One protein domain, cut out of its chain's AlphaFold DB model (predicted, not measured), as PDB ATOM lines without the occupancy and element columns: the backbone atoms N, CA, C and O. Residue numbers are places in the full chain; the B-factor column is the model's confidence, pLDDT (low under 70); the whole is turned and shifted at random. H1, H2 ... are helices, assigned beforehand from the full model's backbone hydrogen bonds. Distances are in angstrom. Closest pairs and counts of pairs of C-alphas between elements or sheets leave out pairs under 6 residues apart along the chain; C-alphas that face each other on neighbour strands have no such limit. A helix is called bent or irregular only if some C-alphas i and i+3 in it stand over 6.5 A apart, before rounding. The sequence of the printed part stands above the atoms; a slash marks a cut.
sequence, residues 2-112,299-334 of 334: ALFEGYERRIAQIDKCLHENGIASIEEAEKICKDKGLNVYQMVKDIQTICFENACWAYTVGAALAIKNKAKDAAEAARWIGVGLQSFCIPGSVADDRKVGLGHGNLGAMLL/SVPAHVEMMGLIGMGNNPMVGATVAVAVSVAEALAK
ATOM      1  N   ALA A   2     -17.582 -12.389 -58.395       78.19
ATOM      2  CA  ALA A   2     -17.316 -13.786 -58.052       78.19
ATOM      3  C   ALA A   2     -18.603 -14.465 -57.547       78.19
ATOM      4  O   ALA A   2     -19.412 -13.811 -56.892       78.19
ATOM      5  N   LEU A   3     -18.783 -15.752 -57.864       89.19
ATOM      6  CA  LEU A   3     -19.999 -16.513 -57.546       89.19
ATOM      7  C   LEU A   3     -20.220 -16.676 -56.031       89.19
ATOM      8  O   LEU A   3     -21.356 -16.769 -55.579       89.19
ATOM      9  N   PHE A   4     -19.131 -16.718 -55.257       94.50
ATOM     10  CA  PHE A   4     -19.149 -16.881 -53.805       94.50
ATOM     11  C   PHE A   4     -17.832 -16.432 -53.144       94.50
ATOM     12  O   PHE A   4     -16.837 -16.124 -53.809       94.50
ATOM     13  N   GLU A   5     -17.814 -16.417 -51.813       94.12
ATOM     14  CA  GLU A   5     -16.702 -15.970 -50.976       94.12
ATOM     15  C   GLU A   5     -15.472 -16.880 -51.099       94.12
ATOM     16  O   GLU A   5     -15.523 -18.099 -50.892       94.12
ATOM     17  N   GLY A   6     -14.328 -16.267 -51.416       91.94
ATOM     18  CA  GLY A   6     -13.060 -16.975 -51.579       91.94
ATOM     19  C   GLY A   6     -12.954 -17.793 -52.869       91.94
ATOM     20  O   GLY A   6     -12.121 -18.693 -52.914       91.94
ATOM     21  N   TYR A   7     -13.755 -17.489 -53.900       94.50
ATOM     22  CA  TYR A   7     -13.795 -18.212 -55.182       94.50
ATOM     23  C   TYR A   7     -12.414 -18.599 -55.731       94.50
ATOM     24  O   TYR A   7     -12.131 -19.782 -55.897       94.50
ATOM     25  N   GLU A   8     -11.518 -17.627 -55.926       95.38
ATOM     26  CA  GLU A   8     -10.180 -17.853 -56.500       95.38
ATOM     27  C   GLU A   8      -9.328 -18.833 -55.679       95.38
ATOM     28  O   GLU A   8      -8.502 -19.556 -56.226       95.38
ATOM     29  N   ARG A   9      -9.559 -18.902 -54.363       94.56
ATOM     30  CA  ARG A   9      -8.829 -19.786 -53.444       94.56
ATOM     31  C   ARG A   9      -9.385 -21.212 -53.417       94.56
ATOM     32  O   ARG A   9      -8.731 -22.084 -52.855       94.56
ATOM     33  N   ARG A  10     -10.588 -21.440 -53.956       96.12
ATOM     34  CA  ARG A  10     -11.342 -22.703 -53.821       96.12
ATOM     35  C   ARG A  10     -11.611 -23.385 -55.161       96.12
ATOM     36  O   ARG A  10     -11.643 -24.610 -55.216       96.12
ATOM     37  N   ILE A  11     -11.783 -22.615 -56.237       96.38
ATOM     38  CA  ILE A  11     -12.321 -23.116 -57.509       96.38
ATOM     39  C   ILE A  11     -11.524 -24.288 -58.089       96.38
ATOM     40  O   ILE A  11     -12.120 -25.282 -58.475       96.38
ATOM     41  N   ALA A  12     -10.189 -24.252 -58.032       95.88
ATOM     42  CA  ALA A  12      -9.355 -25.341 -58.545       95.88
ATOM     43  C   ALA A  12      -9.624 -26.689 -57.848       95.88
ATOM     44  O   ALA A  12      -9.591 -27.742 -58.482       95.88
ATOM     45  N   GLN A  13      -9.907 -26.667 -56.542       95.88
ATOM     46  CA  GLN A  13     -10.239 -27.869 -55.778       95.88
ATOM     47  C   GLN A  13     -11.674 -28.337 -56.049       95.88
ATOM     48  O   GLN A  13     -11.925 -29.544 -56.112       95.88
ATOM     49  N   ILE A  14     -12.600 -27.396 -56.239       97.81
ATOM     50  CA  ILE A  14     -13.995 -27.685 -56.584       97.81
ATOM     51  C   ILE A  14     -14.078 -28.320 -57.975       97.81
ATOM     52  O   ILE A  14     -14.649 -29.401 -58.102       97.81
ATOM     53  N   ASP A  15     -13.459 -27.709 -58.985       97.44
ATOM     54  CA  ASP A  15     -13.450 -28.204 -60.365       97.44
ATOM     55  C   ASP A  15     -12.832 -29.597 -60.442       97.44
ATOM     56  O   ASP A  15     -13.416 -30.501 -61.036       97.44
ATOM     57  N   LYS A  16     -11.706 -29.812 -59.750       97.50
ATOM     58  CA  LYS A  16     -11.094 -31.138 -59.640       97.50
ATOM     59  C   LYS A  16     -12.089 -32.174 -59.100       97.50
ATOM     60  O   LYS A  16     -12.254 -33.229 -59.705       97.50
ATOM     61  N   CYS A  17     -12.772 -31.870 -57.994       97.88
ATOM     62  CA  CYS A  17     -13.758 -32.769 -57.390       97.88
ATOM     63  C   CYS A  17     -14.942 -33.053 -58.330       97.88
ATOM     64  O   CYS A  17     -15.414 -34.188 -58.412       97.88
ATOM     65  N   LEU A  18     -15.439 -32.034 -59.031       98.25
ATOM     66  CA  LEU A  18     -16.540 -32.171 -59.984       98.25
ATOM     67  C   LEU A  18     -16.134 -33.052 -61.174       98.25
ATOM     68  O   LEU A  18     -16.839 -34.013 -61.492       98.25
ATOM     69  N   HIS A  19     -14.969 -32.793 -61.775       97.88
ATOM     70  CA  HIS A  19     -14.459 -33.539 -62.931       97.88
ATOM     71  C   HIS A  19     -14.174 -35.003 -62.596       97.88
ATOM     72  O   HIS A  19     -14.546 -35.881 -63.373       97.88
ATOM     73  N   GLU A  20     -13.610 -35.291 -61.416       97.25
ATOM     74  CA  GLU A  20     -13.412 -36.663 -60.916       97.25
ATOM     75  C   GLU A  20     -14.731 -37.447 -60.784       97.25
ATOM     76  O   GLU A  20     -14.732 -38.676 -60.838       97.25
ATOM     77  N   ASN A  21     -15.864 -36.748 -60.668       96.88
ATOM     78  CA  ASN A  21     -17.206 -37.330 -60.597       96.88
ATOM     79  C   ASN A  21     -18.013 -37.151 -61.897       96.88
ATOM     80  O   ASN A  21     -19.218 -37.415 -61.934       96.88
ATOM     81  N   GLY A  22     -17.368 -36.712 -62.983       96.88
ATOM     82  CA  GLY A  22     -18.006 -36.533 -64.285       96.88
ATOM     83  C   GLY A  22     -19.090 -35.452 -64.302       96.88
ATOM     84  O   GLY A  22     -20.108 -35.634 -64.976       96.88
ATOM     85  N   ILE A  23     -18.903 -34.377 -63.532       98.19
ATOM     86  CA  ILE A  23     -19.710 -33.150 -63.547       98.19
ATOM     87  C   ILE A  23     -18.800 -32.029 -64.063       98.19
ATOM     88  O   ILE A  23     -17.719 -31.837 -63.524       98.19
ATOM     89  N   ALA A  24     -19.190 -31.312 -65.111       96.88
ATOM     90  CA  ALA A  24     -18.327 -30.359 -65.804       96.88
ATOM     91  C   ALA A  24     -18.155 -29.027 -65.061       96.88
ATOM     92  O   ALA A  24     -17.090 -28.415 -65.169       96.88
ATOM     93  N   SER A  25     -19.180 -28.572 -64.332       96.56
ATOM     94  CA  SER A  25     -19.161 -27.286 -63.622       96.56
ATOM     95  C   SER A  25     -20.156 -27.216 -62.455       96.56
ATOM     96  O   SER A  25     -20.995 -28.103 -62.266       96.56
ATOM     97  N   ILE A  26     -20.077 -26.136 -61.669       95.62
ATOM     98  CA  ILE A  26     -21.013 -25.851 -60.567       95.62
ATOM     99  C   ILE A  26     -22.444 -25.651 -61.096       95.62
ATOM    100  O   ILE A  26     -23.407 -26.080 -60.462       95.62
ATOM    101  N   GLU A  27     -22.603 -25.068 -62.283       95.88
ATOM    102  CA  GLU A  27     -23.901 -24.907 -62.945       95.88
ATOM    103  C   GLU A  27     -24.490 -26.262 -63.363       95.88
ATOM    104  O   GLU A  27     -25.692 -26.486 -63.202       95.88
ATOM    105  N   GLU A  28     -23.662 -27.201 -63.843       97.81
ATOM    106  CA  GLU A  28     -24.127 -28.571 -64.089       97.81
ATOM    107  C   GLU A  28     -24.538 -29.254 -62.778       97.81
ATOM    108  O   GLU A  28     -25.576 -29.913 -62.737       97.81
ATOM    109  N   ALA A  29     -23.786 -29.055 -61.690       98.12
ATOM    110  CA  ALA A  29     -24.151 -29.582 -60.374       98.12
ATOM    111  C   ALA A  29     -25.531 -29.070 -59.913       98.12
ATOM    112  O   ALA A  29     -26.372 -29.845 -59.448       98.12
ATOM    113  N   GLU A  30     -25.808 -27.778 -60.098       98.00
ATOM    114  CA  GLU A  30     -27.121 -27.203 -59.802       98.00
ATOM    115  C   GLU A  30     -28.221 -27.805 -60.681       98.00
ATOM    116  O   GLU A  30     -29.282 -28.185 -60.179       98.00
ATOM    117  N   LYS A  31     -27.960 -27.941 -61.986       98.25
ATOM    118  CA  LYS A  31     -28.899 -28.548 -62.930       98.25
ATOM    119  C   LYS A  31     -29.230 -29.990 -62.543       98.25
ATOM    120  O   LYS A  31     -30.405 -30.335 -62.524       98.25
ATOM    121  N   ILE A  32     -28.243 -30.800 -62.152       98.38
ATOM    122  CA  ILE A  32     -28.457 -32.171 -61.654       98.38
ATOM    123  C   ILE A  32     -29.431 -32.180 -60.465       98.38
ATOM    124  O   ILE A  32     -30.337 -33.016 -60.412       98.38
ATOM    125  N   CYS A  33     -29.279 -31.245 -59.525       98.38
ATOM    126  CA  CYS A  33     -30.181 -31.130 -58.378       98.38
ATOM    127  C   CYS A  33     -31.596 -30.703 -58.800       98.38
ATOM    128  O   CYS A  33     -32.580 -31.321 -58.384       98.38
ATOM    129  N   LYS A  34     -31.709 -29.683 -59.661       97.81
ATOM    130  CA  LYS A  34     -32.991 -29.162 -60.164       97.81
ATOM    131  C   LYS A  34     -33.750 -30.183 -61.011       97.81
ATOM    132  O   LYS A  34     -34.959 -30.306 -60.843       97.81
ATOM    133  N   ASP A  35     -33.058 -30.961 -61.842       97.75
ATOM    134  CA  ASP A  35     -33.640 -32.047 -62.646       97.75
ATOM    135  C   ASP A  35     -34.244 -33.151 -61.751       97.75
ATOM    136  O   ASP A  35     -35.188 -33.836 -62.141       97.75
ATOM    137  N   LYS A  36     -33.752 -33.286 -60.510       97.12
ATOM    138  CA  LYS A  36     -34.330 -34.133 -59.452       97.12
ATOM    139  C   LYS A  36     -35.369 -33.425 -58.571       97.12
ATOM    140  O   LYS A  36     -35.838 -33.999 -57.589       97.12
ATOM    141  N   GLY A  37     -35.761 -32.200 -58.921       96.88
ATOM    142  CA  GLY A  37     -36.752 -31.402 -58.198       96.88
ATOM    143  C   GLY A  37     -36.248 -30.825 -56.874       96.88
ATOM    144  O   GLY A  37     -37.060 -30.474 -56.019       96.88
ATOM    145  N   LEU A  38     -34.928 -30.746 -56.673       97.44
ATOM    146  CA  LEU A  38     -34.321 -30.238 -55.445       97.44
ATOM    147  C   LEU A  38     -33.809 -28.810 -55.640       97.44
ATOM    148  O   LEU A  38     -32.975 -28.546 -56.503       97.44
ATOM    149  N   ASN A  39     -34.248 -27.898 -54.770       97.56
ATOM    150  CA  ASN A  39     -33.657 -26.567 -54.634       97.56
ATOM    151  C   ASN A  39     -32.739 -26.536 -53.404       97.56
ATOM    152  O   ASN A  39     -33.103 -26.022 -52.346       97.56
ATOM    153  N   VAL A  40     -31.555 -27.138 -53.543       98.00
ATOM    154  CA  VAL A  40     -30.593 -27.299 -52.439       98.00
ATOM    155  C   VAL A  40     -30.125 -25.947 -51.906       98.00
ATOM    156  O   VAL A  40     -30.037 -25.767 -50.695       98.00
ATOM    157  N   TYR A  41     -29.908 -24.979 -52.796       96.94
ATOM    158  CA  TYR A  41     -29.546 -23.614 -52.428       96.94
ATOM    159  C   TYR A  41     -30.553 -23.015 -51.428       96.94
ATOM    160  O   TYR A  41     -30.169 -22.579 -50.340       96.94
ATOM    161  N   GLN A  42     -31.854 -23.058 -51.748       97.31
ATOM    162  CA  GLN A  42     -32.889 -22.518 -50.863       97.31
ATOM    163  C   GLN A  42     -32.991 -23.310 -49.555       97.31
ATOM    164  O   GLN A  42     -33.117 -22.711 -48.491       97.31
ATOM    165  N   MET A  43     -32.854 -24.640 -49.603       96.19
ATOM    166  CA  MET A  43     -32.866 -25.472 -48.394       96.19
ATOM    167  C   MET A  43     -31.782 -25.059 -47.389       96.19
ATOM    168  O   MET A  43     -32.024 -25.079 -46.183       96.19
ATOM    169  N   VAL A  44     -30.592 -24.680 -47.864       96.12
ATOM    170  CA  VAL A  44     -29.497 -24.213 -46.999       96.12
ATOM    171  C   VAL A  44     -29.835 -22.853 -46.378       96.12
ATOM    172  O   VAL A  44     -29.686 -22.691 -45.164       96.12
ATOM    173  N   LYS A  45     -30.362 -21.906 -47.170       94.75
ATOM    174  CA  LYS A  45     -30.812 -20.585 -46.684       94.75
ATOM    175  C   LYS A  45     -31.968 -20.685 -45.682       94.75
ATOM    176  O   LYS A  45     -32.007 -19.912 -44.728       94.75
ATOM    177  N   ASP A  46     -32.873 -21.646 -45.848       93.38
ATOM    178  CA  ASP A  46     -33.985 -21.871 -44.916       93.38
ATOM    179  C   ASP A  46     -33.498 -22.380 -43.549       93.38
ATOM    180  O   ASP A  46     -34.118 -22.111 -42.521       93.38
ATOM    181  N   ILE A  47     -32.377 -23.107 -43.521       90.31
ATOM    182  CA  ILE A  47     -31.776 -23.618 -42.281       90.31
ATOM    183  C   ILE A  47     -30.967 -22.532 -41.574       90.31
ATOM    184  O   ILE A  47     -31.023 -22.416 -40.348       90.31
ATOM    185  N   GLN A  48     -30.209 -21.731 -42.322       90.19
ATOM    186  CA  GLN A  48     -29.521 -20.568 -41.776       90.19
ATOM    187  C   GLN A  48     -29.548 -19.413 -42.773       90.19
ATOM    188  O   GLN A  48     -28.703 -19.320 -43.655       90.19
ATOM    189  N   THR A  49     -30.460 -18.465 -42.562       92.12
ATOM    190  CA  THR A  49     -30.671 -17.326 -43.473       92.12
ATOM    191  C   THR A  49     -29.418 -16.477 -43.682       92.12
ATOM    192  O   THR A  49     -29.202 -15.938 -44.762       92.12
ATOM    193  N   ILE A  50     -28.568 -16.384 -42.657       91.88
ATOM    194  CA  ILE A  50     -27.323 -15.606 -42.678       91.88
ATOM    195  C   ILE A  50     -26.119 -16.372 -43.259       91.88
ATOM    196  O   ILE A  50     -24.993 -15.888 -43.143       91.88
ATOM    197  N   CYS A  51     -26.304 -17.579 -43.809       94.50
ATOM    198  CA  CYS A  51     -25.199 -18.326 -44.409       94.50
ATOM    199  C   CYS A  51     -24.682 -17.641 -45.682       94.50
ATOM    200  O   CYS A  51     -25.421 -16.966 -46.409       94.50
ATOM    201  N   PHE A  52     -23.398 -17.847 -45.949       96.44
ATOM    202  CA  PHE A  52     -22.697 -17.284 -47.096       96.44
ATOM    203  C   PHE A  52     -23.071 -18.020 -48.386       96.44
ATOM    204  O   PHE A  52     -23.660 -19.109 -48.362       96.44
ATOM    205  N   GLU A  53     -22.724 -17.429 -49.524       97.12
ATOM    206  CA  GLU A  53     -23.001 -18.019 -50.833       97.12
ATOM    207  C   GLU A  53     -22.217 -19.316 -51.029       97.12
ATOM    208  O   GLU A  53     -22.759 -20.311 -51.518       97.12
ATOM    209  N   ASN A  54     -20.970 -19.358 -50.550       96.25
ATOM    210  CA  ASN A  54     -20.133 -20.552 -50.666       96.25
ATOM    211  C   ASN A  54     -20.733 -21.781 -49.960       96.25
ATOM    212  O   ASN A  54     -20.537 -22.901 -50.424       96.25
ATOM    213  N   ALA A  55     -21.526 -21.590 -48.901       97.31
ATOM    214  CA  ALA A  55     -22.227 -22.670 -48.222       97.31
ATOM    215  C   ALA A  55     -23.316 -23.274 -49.113       97.31
ATOM    216  O   ALA A  55     -23.400 -24.493 -49.258       97.31
ATOM    217  N   CYS A  56     -24.123 -22.425 -49.748       98.06
ATOM    218  CA  CYS A  56     -25.220 -22.861 -50.609       98.06
ATOM    219  C   CYS A  56     -24.693 -23.660 -51.810       98.06
ATOM    220  O   CYS A  56     -25.227 -24.724 -52.141       98.06
ATOM    221  N   TRP A  57     -23.591 -23.201 -52.409       98.19
ATOM    222  CA  TRP A  57     -22.928 -23.903 -53.506       98.19
ATOM    223  C   TRP A  57     -22.244 -25.197 -53.063       98.19
ATOM    224  O   TRP A  57     -22.369 -26.200 -53.760       98.19
ATOM    225  N   ALA A  58     -21.612 -25.233 -51.888       98.31
ATOM    226  CA  ALA A  58     -20.980 -26.450 -51.373       98.31
ATOM    227  C   ALA A  58     -21.978 -27.594 -51.160       98.31
ATOM    228  O   ALA A  58     -21.729 -28.724 -51.583       98.31
ATOM    229  N   TYR A  59     -23.141 -27.304 -50.570       98.69
ATOM    230  CA  TYR A  59     -24.206 -28.301 -50.435       98.69
ATOM    231  C   TYR A  59     -24.816 -28.687 -51.782       98.69
ATOM    232  O   TYR A  59     -25.142 -29.857 -51.970       98.69
ATOM    233  N   THR A  60     -24.947 -27.746 -52.720       98.62
ATOM    234  CA  THR A  60     -25.444 -28.036 -54.076       98.62
ATOM    235  C   THR A  60     -24.502 -28.991 -54.809       98.62
ATOM    236  O   THR A  60     -24.951 -30.002 -55.344       98.62
ATOM    237  N   VAL A  61     -23.190 -28.743 -54.753       98.62
ATOM    238  CA  VAL A  61     -22.168 -29.659 -55.277       98.62
ATOM    239  C   VAL A  61     -22.253 -31.013 -54.575       98.62
ATOM    240  O   VAL A  61     -22.360 -32.038 -55.239       98.62
ATOM    241  N   GLY A  62     -22.297 -31.034 -53.243       98.69
ATOM    242  CA  GLY A  62     -22.421 -32.264 -52.461       98.69
ATOM    243  C   GLY A  62     -23.651 -33.111 -52.815       98.69
ATOM    244  O   GLY A  62     -23.556 -34.331 -52.958       98.69
ATOM    245  N   ALA A  63     -24.804 -32.472 -53.007       98.81
ATOM    246  CA  ALA A  63     -26.034 -33.131 -53.431       98.81
ATOM    247  C   ALA A  63     -25.933 -33.666 -54.868       98.81
ATOM    248  O   ALA A  63     -26.343 -34.797 -55.130       98.81
ATOM    249  N   ALA A  64     -25.342 -32.899 -55.786       98.75
ATOM    250  CA  ALA A  64     -25.121 -33.338 -57.158       98.75
ATOM    251  C   ALA A  64     -24.195 -34.559 -57.225       98.75
ATOM    252  O   ALA A  64     -24.498 -35.511 -57.943       98.75
ATOM    253  N   LEU A  65     -23.117 -34.571 -56.429       98.75
ATOM    254  CA  LEU A  65     -22.220 -35.722 -56.286       98.75
ATOM    255  C   LEU A  65     -22.983 -36.961 -55.804       98.75
ATOM    256  O   LEU A  65     -22.840 -38.033 -56.391       98.75
ATOM    257  N   ALA A  66     -23.836 -36.812 -54.787       98.62
ATOM    258  CA  ALA A  66     -24.658 -37.902 -54.267       98.62
ATOM    259  C   ALA A  66     -25.637 -38.458 -55.318       98.62
ATOM    260  O   ALA A  66     -25.793 -39.674 -55.444       98.62
ATOM    261  N   ILE A  67     -26.272 -37.577 -56.100       98.50
ATOM    262  CA  ILE A  67     -27.201 -37.953 -57.175       98.50
ATOM    263  C   ILE A  67     -26.458 -38.662 -58.310       98.50
ATOM    264  O   ILE A  67     -26.877 -39.734 -58.749       98.50
ATOM    265  N   LYS A  68     -25.343 -38.085 -58.775       97.88
ATOM    266  CA  LYS A  68     -24.527 -38.616 -59.873       97.88
ATOM    267  C   LYS A  68     -23.991 -40.010 -59.547       97.88
ATOM    268  O   LYS A  68     -24.052 -40.901 -60.393       97.88
ATOM    269  N   ASN A  69     -23.553 -40.211 -58.304       97.44
ATOM    270  CA  ASN A  69     -23.064 -41.492 -57.799       97.44
ATOM    271  C   ASN A  69     -24.176 -42.445 -57.327       97.44
ATOM    272  O   ASN A  69     -23.870 -43.528 -56.839       97.44
ATOM    273  N   LYS A  70     -25.457 -42.083 -57.499       97.12
ATOM    274  CA  LYS A  70     -26.622 -42.917 -57.158       97.12
ATOM    275  C   LYS A  70     -26.570 -43.443 -55.718       97.12
ATOM    276  O   LYS A  70     -26.694 -44.647 -55.496       97.12
ATOM    277  N   ALA A  71     -26.376 -42.537 -54.758       97.81
ATOM    278  CA  ALA A  71     -26.370 -42.871 -53.335       97.81
ATOM    279  C   ALA A  71     -27.569 -43.767 -52.962       97.81
ATOM    280  O   ALA A  71     -28.715 -43.444 -53.276       97.81
ATOM    281  N   LYS A  72     -27.299 -44.902 -52.308       95.94
ATOM    282  CA  LYS A  72     -28.294 -45.950 -52.027       95.94
ATOM    283  C   LYS A  72     -29.268 -45.556 -50.926       95.94
ATOM    284  O   LYS A  72     -30.408 -46.008 -50.916       95.94
ATOM    285  N   ASP A  73     -28.798 -44.747 -49.985       96.50
ATOM    286  CA  ASP A  73     -29.560 -44.278 -48.838       96.50
ATOM    287  C   ASP A  73     -29.118 -42.868 -48.416       96.50
ATOM    288  O   ASP A  73     -28.167 -42.283 -48.950       96.50
ATOM    289  N   ALA A  74     -29.827 -42.303 -47.438       97.19
ATOM    290  CA  ALA A  74     -29.521 -40.978 -46.913       97.19
ATOM    291  C   ALA A  74     -28.130 -40.921 -46.253       97.19
ATOM    292  O   ALA A  74     -27.468 -39.889 -46.308       97.19
ATOM    293  N   ALA A  75     -27.643 -42.010 -45.654       97.56
ATOM    294  CA  ALA A  75     -26.327 -42.016 -45.025       97.56
ATOM    295  C   ALA A  75     -25.200 -41.938 -46.069       97.56
ATOM    296  O   ALA A  75     -24.214 -41.229 -45.874       97.56
ATOM    297  N   GLU A  76     -25.346 -42.623 -47.201       98.12
ATOM    298  CA  GLU A  76     -24.438 -42.507 -48.339       98.12
ATOM    299  C   GLU A  76     -24.519 -41.125 -48.990       98.12
ATOM    300  O   GLU A  76     -23.479 -40.536 -49.290       98.12
ATOM    301  N   ALA A  77     -25.720 -40.555 -49.116       98.44
ATOM    302  CA  ALA A  77     -25.882 -39.186 -49.596       98.44
ATOM    303  C   ALA A  77     -25.169 -38.172 -48.682       98.44
ATOM    304  O   ALA A  77     -24.478 -37.283 -49.175       98.44
ATOM    305  N   ALA A  78     -25.253 -38.335 -47.356       98.31
ATOM    306  CA  ALA A  78     -24.542 -37.487 -46.398       98.31
ATOM    307  C   ALA A  78     -23.012 -37.565 -46.552       98.31
ATOM    308  O   ALA A  78     -22.337 -36.538 -46.471       98.31
ATOM    309  N   ARG A  79     -22.456 -38.750 -46.842       98.50
ATOM    310  CA  ARG A  79     -21.016 -38.906 -47.117       98.50
ATOM    311  C   ARG A  79     -20.588 -38.137 -48.368       98.50
ATOM    312  O   ARG A  79     -19.595 -37.415 -48.314       98.50
ATOM    313  N   TRP A  80     -21.357 -38.218 -49.453       98.62
ATOM    314  CA  TRP A  80     -21.105 -37.441 -50.676       98.62
ATOM    315  C   TRP A  80     -21.261 -35.934 -50.475       98.62
ATOM    316  O   TRP A  80     -20.455 -35.157 -50.987       98.62
ATOM    317  N   ILE A  81     -22.231 -35.512 -49.661       98.69
ATOM    318  CA  ILE A  81     -22.337 -34.114 -49.236       98.69
ATOM    319  C   ILE A  81     -21.061 -33.680 -48.511       98.69
ATOM    320  O   ILE A  81     -20.538 -32.609 -48.802       98.69
ATOM    321  N   GLY A  82     -20.502 -34.531 -47.647       98.12
ATOM    322  CA  GLY A  82     -19.205 -34.291 -47.015       98.12
ATOM    323  C   GLY A  82     -18.056 -34.104 -48.006       98.12
ATOM    324  O   GLY A  82     -17.211 -33.236 -47.793       98.12
ATOM    325  N   VAL A  83     -18.036 -34.859 -49.110       98.50
ATOM    326  CA  VAL A  83     -17.050 -34.681 -50.194       98.50
ATOM    327  C   VAL A  83     -17.200 -33.303 -50.843       98.50
ATOM    328  O   VAL A  83     -16.204 -32.599 -50.994       98.50
ATOM    329  N   GLY A  84     -18.432 -32.872 -51.134       98.25
ATOM    330  CA  GLY A  84     -18.700 -31.522 -51.642       98.25
ATOM    331  C   GLY A  84     -18.301 -30.423 -50.653       98.25
ATOM    332  O   GLY A  84     -17.652 -29.454 -51.025       98.25
ATOM    333  N   LEU A  85     -18.593 -30.585 -49.360       98.06
ATOM    334  CA  LEU A  85     -18.131 -29.649 -48.328       98.06
ATOM    335  C   LEU A  85     -16.599 -29.591 -48.261       98.06
ATOM    336  O   LEU A  85     -16.026 -28.517 -48.092       98.06
ATOM    337  N   GLN A  86     -15.931 -30.738 -48.407       97.88
ATOM    338  CA  GLN A  86     -14.474 -30.818 -48.367       97.88
ATOM    339  C   GLN A  86     -13.831 -30.170 -49.591       97.88
ATOM    340  O   GLN A  86     -12.777 -29.552 -49.448       97.88
ATOM    341  N   SER A  87     -14.437 -30.284 -50.777       97.81
ATOM    342  CA  SER A  87     -13.917 -29.638 -51.988       97.81
ATOM    343  C   SER A  87     -13.945 -28.119 -51.883       97.81
ATOM    344  O   SER A  87     -13.176 -27.444 -52.559       97.81
ATOM    345  N   PHE A  88     -14.815 -27.584 -51.025       97.50
ATOM    346  CA  PHE A  88     -14.864 -26.164 -50.755       97.50
ATOM    347  C   PHE A  88     -13.801 -25.714 -49.767       97.50
ATOM    348  O   PHE A  88     -13.549 -24.525 -49.780       97.50
ATOM    349  N   CYS A  89     -13.153 -26.558 -48.954       95.81
ATOM    350  CA  CYS A  89     -12.115 -26.102 -48.018       95.81
ATOM    351  C   CYS A  89     -10.977 -25.351 -48.735       95.81
ATOM    352  O   CYS A  89     -10.560 -25.740 -49.817       95.81
ATOM    353  N   ILE A  90     -10.435 -24.292 -48.128       94.19
ATOM    354  CA  ILE A  90      -9.270 -23.583 -48.677       94.19
ATOM    355  C   ILE A  90      -8.026 -24.462 -48.487       94.19
ATOM    356  O   ILE A  90      -7.737 -24.804 -47.333       94.19
ATOM    357  N   PRO A  91      -7.258 -24.778 -49.546       93.75
ATOM    358  CA  PRO A  91      -6.031 -25.560 -49.430       93.75
ATOM    359  C   PRO A  91      -5.083 -25.022 -48.352       93.75
ATOM    360  O   PRO A  91      -4.813 -23.819 -48.291       93.75
ATOM    361  N   GLY A  92      -4.596 -25.912 -47.484       88.81
ATOM    362  CA  GLY A  92      -3.664 -25.569 -46.400       88.81
ATOM    363  C   GLY A  92      -4.283 -24.801 -45.224       88.81
ATOM    364  O   GLY A  92      -3.573 -24.412 -44.298       88.81
ATOM    365  N   SER A  93      -5.598 -24.569 -45.232       88.06
ATOM    366  CA  SER A  93      -6.309 -24.033 -44.071       88.06
ATOM    367  C   SER A  93      -6.522 -25.096 -42.993       88.06
ATOM    368  O   SER A  93      -6.427 -26.297 -43.245       88.06
ATOM    369  N   VAL A  94      -6.901 -24.655 -41.790       83.12
ATOM    370  CA  VAL A  94      -7.263 -25.559 -40.688       83.12
ATOM    371  C   VAL A  94      -8.418 -26.486 -41.086       83.12
ATOM    372  O   VAL A  94      -8.431 -27.654 -40.702       83.12
ATOM    373  N   ALA A  95      -9.382 -25.986 -41.865       87.62
ATOM    374  CA  ALA A  95     -10.507 -26.786 -42.339       87.62
ATOM    375  C   ALA A  95     -10.097 -27.886 -43.334       87.62
ATOM    376  O   ALA A  95     -10.661 -28.985 -43.313       87.62
ATOM    377  N   ASP A  96      -9.125 -27.601 -44.203       90.88
ATOM    378  CA  ASP A  96      -8.600 -28.584 -45.150       90.88
ATOM    379  C   ASP A  96      -7.748 -29.648 -44.448       90.88
ATOM    380  O   ASP A  96      -7.961 -30.841 -44.669       90.88
ATOM    381  N   ASP A  97      -6.846 -29.231 -43.557       89.00
ATOM    382  CA  ASP A  97      -5.983 -30.125 -42.779       89.00
ATOM    383  C   ASP A  97      -6.800 -31.126 -41.947       89.00
ATOM    384  O   ASP A  97      -6.649 -32.340 -42.082       89.00
ATOM    385  N   ARG A  98      -7.778 -30.624 -41.182       87.19
ATOM    386  CA  ARG A  98      -8.650 -31.445 -40.322       87.19
ATOM    387  C   ARG A  98      -9.719 -32.237 -41.083       87.19
ATOM    388  O   ARG A  98     -10.519 -32.925 -40.453       87.19
ATOM    389  N   LYS A  99      -9.780 -32.117 -42.414       93.62
ATOM    390  CA  LYS A  99     -10.799 -32.758 -43.266       93.62
ATOM    391  C   LYS A  99     -12.231 -32.497 -42.781       93.62
ATOM    392  O   LYS A  99     -13.064 -33.402 -42.690       93.62
ATOM    393  N   VAL A 100     -12.516 -31.234 -42.454       90.62
ATOM    394  CA  VAL A 100     -13.750 -30.841 -41.758       90.62
ATOM    395  C   VAL A 100     -15.006 -31.133 -42.577       90.62
ATOM    396  O   VAL A 100     -16.008 -31.570 -42.009       90.62
ATOM    397  N   GLY A 101     -14.960 -30.961 -43.901       94.81
ATOM    398  CA  GLY A 101     -16.086 -31.287 -44.778       94.81
ATOM    399  C   GLY A 101     -16.450 -32.772 -44.724       94.81
ATOM    400  O   GLY A 101     -17.614 -33.119 -44.507       94.81
ATOM    401  N   LEU A 102     -15.445 -33.654 -44.797       96.62
ATOM    402  CA  LEU A 102     -15.645 -35.100 -44.642       96.62
ATOM    403  C   LEU A 102     -16.166 -35.451 -43.243       96.62
ATOM    404  O   LEU A 102     -17.068 -36.278 -43.112       96.62
ATOM    405  N   GLY A 103     -15.651 -34.789 -42.203       93.88
ATOM    406  CA  GLY A 103     -16.133 -34.941 -40.829       93.88
ATOM    407  C   GLY A 103     -17.626 -34.627 -40.681       93.88
ATOM    408  O   GLY A 103     -18.354 -35.391 -40.047       93.88
ATOM    409  N   HIS A 104     -18.107 -33.548 -41.311       93.88
ATOM    410  CA  HIS A 104     -19.534 -33.204 -41.333       93.88
ATOM    411  C   HIS A 104     -20.380 -34.254 -42.058       93.88
ATOM    412  O   HIS A 104     -21.420 -34.659 -41.535       93.88
ATOM    413  N   GLY A 105     -19.927 -34.732 -43.222       96.31
ATOM    414  CA  GLY A 105     -20.626 -35.787 -43.961       96.31
ATOM    415  C   GLY A 105     -20.718 -37.095 -43.177       96.31
ATOM    416  O   GLY A 105     -21.785 -37.704 -43.104       96.31
ATOM    417  N   ASN A 106     -19.627 -37.492 -42.517       95.75
ATOM    418  CA  ASN A 106     -19.583 -38.687 -41.675       95.75
ATOM    419  C   ASN A 106     -20.500 -38.564 -40.456       95.75
ATOM    420  O   ASN A 106     -21.258 -39.491 -40.181       95.75
ATOM    421  N   LEU A 107     -20.499 -37.414 -39.772       94.00
ATOM    422  CA  LEU A 107     -21.445 -37.159 -38.685       94.00
ATOM    423  C   LEU A 107     -22.891 -37.260 -39.183       94.00
ATOM    424  O   LEU A 107     -23.693 -37.973 -38.586       94.00
ATOM    425  N   GLY A 108     -23.224 -36.585 -40.288       95.00
ATOM    426  CA  GLY A 108     -24.556 -36.653 -40.886       95.00
ATOM    427  C   GLY A 108     -24.971 -38.090 -41.203       95.00
ATOM    428  O   GLY A 108     -26.075 -38.500 -40.853       95.00
ATOM    429  N   ALA A 109     -24.061 -38.880 -41.777       96.44
ATOM    430  CA  ALA A 109     -24.292 -40.289 -42.059       96.44
ATOM    431  C   ALA A 109     -24.581 -41.091 -40.784       96.44
ATOM    432  O   ALA A 109     -25.573 -41.810 -40.742       96.44
ATOM    433  N   MET A 110     -23.784 -40.920 -39.724       94.88
ATOM    434  CA  MET A 110     -23.996 -41.622 -38.452       94.88
ATOM    435  C   MET A 110     -25.360 -41.303 -37.833       94.88
ATOM    436  O   MET A 110     -26.005 -42.192 -37.282       94.88
ATOM    437  N   LEU A 111     -25.840 -40.063 -37.941       94.50
ATOM    438  CA  LEU A 111     -27.161 -39.678 -37.430       94.50
ATOM    439  C   LEU A 111     -28.317 -40.287 -38.239       94.50
ATOM    440  O   LEU A 111     -29.430 -40.424 -37.725       94.50
ATOM    441  N   LEU A 112     -28.066 -40.680 -39.489       95.62
ATOM    442  CA  LEU A 112     -29.049 -41.286 -40.391       95.62
ATOM    443  C   LEU A 112     -29.081 -42.821 -40.306       95.62
ATOM    444  O   LEU A 112     -30.050 -43.425 -40.754       95.62
ATOM    445  N   SER A 299     -22.442 -21.369 -34.439       68.12
ATOM    446  CA  SER A 299     -23.564 -20.574 -34.972       68.12
ATOM    447  C   SER A 299     -23.183 -19.403 -35.885       68.12
ATOM    448  O   SER A 299     -24.067 -18.875 -36.553       68.12
ATOM    449  N   VAL A 300     -21.911 -18.989 -35.947       75.62
ATOM    450  CA  VAL A 300     -21.499 -17.754 -36.646       75.62
ATOM    451  C   VAL A 300     -20.760 -18.087 -37.950       75.62
ATOM    452  O   VAL A 300     -19.603 -18.507 -37.868       75.62
ATOM    453  N   PRO A 301     -21.366 -17.854 -39.135       83.69
ATOM    454  CA  PRO A 301     -20.771 -18.122 -40.450       83.69
ATOM    455  C   PRO A 301     -19.347 -17.594 -40.627       83.69
ATOM    456  O   PRO A 301     -18.453 -18.336 -41.023       83.69
ATOM    457  N   ALA A 302     -19.112 -16.334 -40.251       80.81
ATOM    458  CA  ALA A 302     -17.810 -15.694 -40.409       80.81
ATOM    459  C   ALA A 302     -16.694 -16.428 -39.649       80.81
ATOM    460  O   ALA A 302     -15.583 -16.547 -40.151       80.81
ATOM    461  N   HIS A 303     -16.983 -16.974 -38.462       77.12
ATOM    462  CA  HIS A 303     -15.980 -17.711 -37.690       77.12
ATOM    463  C   HIS A 303     -15.597 -19.034 -38.350       77.12
ATOM    464  O   HIS A 303     -14.487 -19.500 -38.134       77.12
ATOM    465  N   VAL A 304     -16.500 -19.646 -39.114       78.81
ATOM    466  CA  VAL A 304     -16.237 -20.894 -39.838       78.81
ATOM    467  C   VAL A 304     -15.496 -20.599 -41.148       78.81
ATOM    468  O   VAL A 304     -14.501 -21.254 -41.457       78.81
ATOM    469  N   GLU A 305     -15.881 -19.530 -41.850       84.56
ATOM    470  CA  GLU A 305     -15.189 -19.040 -43.049       84.56
ATOM    471  C   GLU A 305     -13.734 -18.631 -42.764       84.56
ATOM    472  O   GLU A 305     -12.832 -18.978 -43.526       84.56
ATOM    473  N   MET A 306     -13.472 -17.961 -41.634       80.62
ATOM    474  CA  MET A 306     -12.111 -17.581 -41.213       80.62
ATOM    475  C   MET A 306     -11.166 -18.783 -41.052       80.62
ATOM    476  O   MET A 306      -9.952 -18.622 -41.146       80.62
ATOM    477  N   MET A 307     -11.708 -19.985 -40.842       78.31
ATOM    478  CA  MET A 307     -10.939 -21.229 -40.731       78.31
ATOM    479  C   MET A 307     -10.652 -21.889 -42.084       78.31
ATOM    480  O   MET A 307      -9.992 -22.927 -42.129       78.31
ATOM    481  N   GLY A 308     -11.185 -21.322 -43.169       85.06
ATOM    482  CA  GLY A 308     -11.095 -21.854 -44.520       85.06
ATOM    483  C   GLY A 308     -12.136 -22.917 -44.877       85.06
ATOM    484  O   GLY A 308     -11.945 -23.596 -45.878       85.06
ATOM    485  N   LEU A 309     -13.231 -23.081 -44.121       88.25
ATOM    486  CA  LEU A 309     -14.371 -23.926 -44.533       88.25
ATOM    487  C   LEU A 309     -15.384 -23.080 -45.327       88.25
ATOM    488  O   LEU A 309     -14.959 -22.301 -46.158       88.25
ATOM    489  N   ILE A 310     -16.688 -23.205 -45.092       93.44
ATOM    490  CA  ILE A 310     -17.767 -22.428 -45.707       93.44
ATOM    491  C   ILE A 310     -18.391 -21.513 -44.653       93.44
ATOM    492  O   ILE A 310     -18.343 -21.810 -43.459       93.44
ATOM    493  N   GLY A 311     -19.030 -20.425 -45.069       91.75
ATOM    494  CA  GLY A 311     -19.718 -19.521 -44.155       91.75
ATOM    495  C   GLY A 311     -21.064 -20.073 -43.687       91.75
ATOM    496  O   GLY A 311     -22.118 -19.581 -44.084       91.75
ATOM    497  N   MET A 312     -21.046 -21.072 -42.807       91.12
ATOM    498  CA  MET A 312     -22.226 -21.618 -42.132       91.12
ATOM    499  C   MET A 312     -21.829 -22.125 -40.743       91.12
ATOM    500  O   MET A 312     -20.750 -22.679 -40.579       91.12
ATOM    501  N   GLY A 313     -22.668 -21.928 -39.724       85.69
ATOM    502  CA  GLY A 313     -22.363 -22.404 -38.369       85.69
ATOM    503  C   GLY A 313     -22.364 -23.935 -38.279       85.69
ATOM    504  O   GLY A 313     -23.180 -24.583 -38.933       85.69
ATOM    505  N   ASN A 314     -21.518 -24.521 -37.424       84.50
ATOM    506  CA  ASN A 314     -21.377 -25.984 -37.353       84.50
ATOM    507  C   ASN A 314     -22.696 -26.718 -37.046       84.50
ATOM    508  O   ASN A 314     -22.991 -27.724 -37.683       84.50
ATOM    509  N   ASN A 315     -23.524 -26.221 -36.119       81.38
ATOM    510  CA  ASN A 315     -24.803 -26.873 -35.801       81.38
ATOM    511  C   ASN A 315     -25.789 -26.806 -36.986       81.38
ATOM    512  O   ASN A 315     -26.305 -27.856 -37.381       81.38
ATOM    513  N   PRO A 316     -26.019 -25.626 -37.606       87.31
ATOM    514  CA  PRO A 316     -26.732 -25.536 -38.876       87.31
ATOM    515  C   PRO A 316     -26.183 -26.460 -39.965       87.31
ATOM    516  O   PRO A 316     -26.976 -27.079 -40.666       87.31
ATOM    517  N   MET A 317     -24.859 -26.613 -40.089       91.75
ATOM    518  CA  MET A 317     -24.260 -27.517 -41.076       91.75
ATOM    519  C   MET A 317     -24.650 -28.982 -40.843       91.75
ATOM    520  O   MET A 317     -24.950 -29.695 -41.798       91.75
ATOM    521  N   VAL A 318     -24.715 -29.451 -39.592       90.12
ATOM    522  CA  VAL A 318     -25.231 -30.805 -39.307       90.12
ATOM    523  C   VAL A 318     -26.694 -30.927 -39.745       90.12
ATOM    524  O   VAL A 318     -27.059 -31.893 -40.416       90.12
ATOM    525  N   GLY A 319     -27.518 -29.922 -39.434       90.69
ATOM    526  CA  GLY A 319     -28.917 -29.866 -39.864       90.69
ATOM    527  C   GLY A 319     -29.082 -29.875 -41.388       90.69
ATOM    528  O   GLY A 319     -29.900 -30.632 -41.905       90.69
ATOM    529  N   ALA A 320     -28.277 -29.090 -42.106       94.94
ATOM    530  CA  ALA A 320     -28.275 -29.028 -43.565       94.94
ATOM    531  C   ALA A 320     -27.797 -30.330 -44.198       94.94
ATOM    532  O   ALA A 320     -28.453 -30.829 -45.106       94.94
ATOM    533  N   THR A 321     -26.739 -30.938 -43.663       96.69
ATOM    534  CA  THR A 321     -26.256 -32.242 -44.130       96.69
ATOM    535  C   THR A 321     -27.355 -33.298 -44.020       96.69
ATOM    536  O   THR A 321     -27.657 -33.962 -45.006       96.69
ATOM    537  N   VAL A 322     -28.015 -33.411 -42.861       95.69
ATOM    538  CA  VAL A 322     -29.120 -34.363 -42.649       95.69
ATOM    539  C   VAL A 322     -30.313 -34.046 -43.558       95.69
ATOM    540  O   VAL A 322     -30.858 -34.947 -44.192       95.69
ATOM    541  N   ALA A 323     -30.724 -32.780 -43.650       95.62
ATOM    542  CA  ALA A 323     -31.886 -32.383 -44.442       95.62
ATOM    543  C   ALA A 323     -31.683 -32.616 -45.946       95.62
ATOM    544  O   ALA A 323     -32.552 -33.202 -46.590       95.62
ATOM    545  N   VAL A 324     -30.540 -32.193 -46.493       98.00
ATOM    546  CA  VAL A 324     -30.204 -32.369 -47.911       98.00
ATOM    547  C   VAL A 324     -30.018 -33.850 -48.230       98.00
ATOM    548  O   VAL A 324     -30.560 -34.317 -49.227       98.00
ATOM    549  N   ALA A 325     -29.348 -34.618 -47.365       98.19
ATOM    550  CA  ALA A 325     -29.162 -36.055 -47.559       98.19
ATOM    551  C   ALA A 325     -30.489 -36.826 -47.636       98.19
ATOM    552  O   ALA A 325     -30.670 -37.659 -48.524       98.19
ATOM    553  N   VAL A 326     -31.434 -36.522 -46.739       96.69
ATOM    554  CA  VAL A 326     -32.776 -37.122 -46.757       96.69
ATOM    555  C   VAL A 326     -33.515 -36.764 -48.043       96.69
ATOM    556  O   VAL A 326     -34.054 -37.653 -48.693       96.69
ATOM    557  N   SER A 327     -33.499 -35.494 -48.459       97.00
ATOM    558  CA  SER A 327     -34.168 -35.078 -49.698       97.00
ATOM    559  C   SER A 327     -33.533 -35.677 -50.955       97.00
ATOM    560  O   SER A 327     -34.257 -36.034 -51.881       97.00
ATOM    561  N   VAL A 328     -32.207 -35.846 -50.987       98.06
ATOM    562  CA  VAL A 328     -31.516 -36.562 -52.071       98.06
ATOM    563  C   VAL A 328     -31.962 -38.022 -52.124       98.06
ATOM    564  O   VAL A 328     -32.327 -38.499 -53.195       98.06
ATOM    565  N   ALA A 329     -31.990 -38.720 -50.987       96.62
ATOM    566  CA  ALA A 329     -32.439 -40.109 -50.937       96.62
ATOM    567  C   ALA A 329     -33.907 -40.257 -51.380       96.62
ATOM    568  O   ALA A 329     -34.218 -41.118 -52.200       96.62
ATOM    569  N   GLU A 330     -34.800 -39.376 -50.914       95.19
ATOM    570  CA  GLU A 330     -36.204 -39.336 -51.350       95.19
ATOM    571  C   GLU A 330     -36.336 -39.076 -52.864       95.19
ATOM    572  O   GLU A 330     -37.224 -39.634 -53.505       95.19
ATOM    573  N   ALA A 331     -35.471 -38.246 -53.455       95.69
ATOM    574  CA  ALA A 331     -35.482 -37.947 -54.890       95.69
ATOM    575  C   ALA A 331     -34.857 -39.053 -55.761       95.69
ATOM    576  O   ALA A 331     -35.171 -39.157 -56.949       95.69
ATOM    577  N   LEU A 332     -33.960 -39.869 -55.201       95.00
ATOM    578  CA  LEU A 332     -33.389 -41.043 -55.869       95.00
ATOM    579  C   LEU A 332     -34.308 -42.268 -55.799       95.00
ATOM    580  O   LEU A 332     -34.233 -43.117 -56.680       95.00
ATOM    581  N   ALA A 333     -35.178 -42.341 -54.789       91.75
ATOM    582  CA  ALA A 333     -36.180 -43.396 -54.651       91.75
ATOM    583  C   ALA A 333     -37.414 -43.214 -55.561       91.75
ATOM    584  O   ALA A 333     -38.225 -44.134 -55.664       91.75
ATOM    585  N   LYS A 334     -37.567 -42.039 -56.186       84.88
ATOM    586  CA  LYS A 334     -38.589 -41.737 -57.201       84.88
ATOM    587  C   LYS A 334     -38.075 -42.053 -58.600       84.88
ATOM    588  O   LYS A 334     -38.867 -42.636 -59.366       84.88
TER     589      LYS A 334
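AT A GLANCE: This is residues 2 to 112 and 299 to 334 of the 334 residues of an uncharacterized protein of Coprobacillus sp. CAG:826 (UniProt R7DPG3). What shape do these helices make? Helices H4 and H5 cross in the middle of a compact body, and H9, the longest helix, packs on both of them. H7 runs side by side with H5, H2 and H3 pack on H4, H1 packs on the last residues of H5, and the short H6 and H8 sit at the rim. What is it made of, and how large is it? The printed part has 147 residues with nine named helices, H1 to H9 in order along the chain, and no named strand; the class is all helix, with mostly crossed packing. It is compact, with a radius of gyration of the C-alphas of 13.3 A and spans of 39 by 30 by 25 A.

HOW THE PARTS SIT: What does the first helix touch? H1, residues 7 to 20, touches H5, residues 74 to 87, with residues 84 to 87 of H5 alone; the closest C-alphas, those of Ile 14 and Ser 87, are 5.0 A apart. What touches H4, residues 53 to 68? H2, residues 26 to 35, touches it at a steep tilt of 60 degrees, with the C-alphas of Ala 29 and Ala 64 closest at 5.0 A, and H3, residues 40 to 47, touches it with Tyr 41 and Cys 56 closest at 4.8 A. H5 touches it at a steep tilt of 49 degrees, opposite ways, with the C-alphas of Gly 62 and Ile 81 closest at 3.7 A. Where do the later helices stand? H7, residues 100 to 112, touches H5 at a shallow tilt of 9 degrees, opposite ways, with the C-alphas of Gly 82 and Gly 105 closest at 3.7 A. H9, residues 314 to 332, touches H3, H4, H5 and H7; its closest C-alphas to H5 are those of Ala 325 and Ala 77, 5.0 A apart. H6, residues 94 to 97, and H8, residues 301 to 305, touch no helix. Are the backbones well formed? Every O i to N i+4 pair is within hydrogen-bond range in H2, H3, H4, H5, H7, H8 and H9, against 8 of 10 in H1, while H6 is too short for such a pair.

IN THESE COORDINATES: Where does H1 begin? Its C-alpha 7 is at (-13.795, -18.212, -55.182), and H1 is 19.3 A long and irregular, with C-alphas 9 and 12 7.6 A apart. How long are H4, H5, H7 and H9? They measure 22.5 A, 19.9 A, 18.6 A and 26.7 A, and H9 ends with C-alpha 332 at (-33.389, -41.043, -55.869).

THE WHOLE: Is the printed part cut? Residues 113 to 298 are not printed, and C-alphas 112 and 299 are 22.1 A apart across the cut. Is any link long, or any confidence low? Of the links that are printed whole, none is long; the mean pLDDT of the printed part is 94.1, and residue 299 is the one under 70.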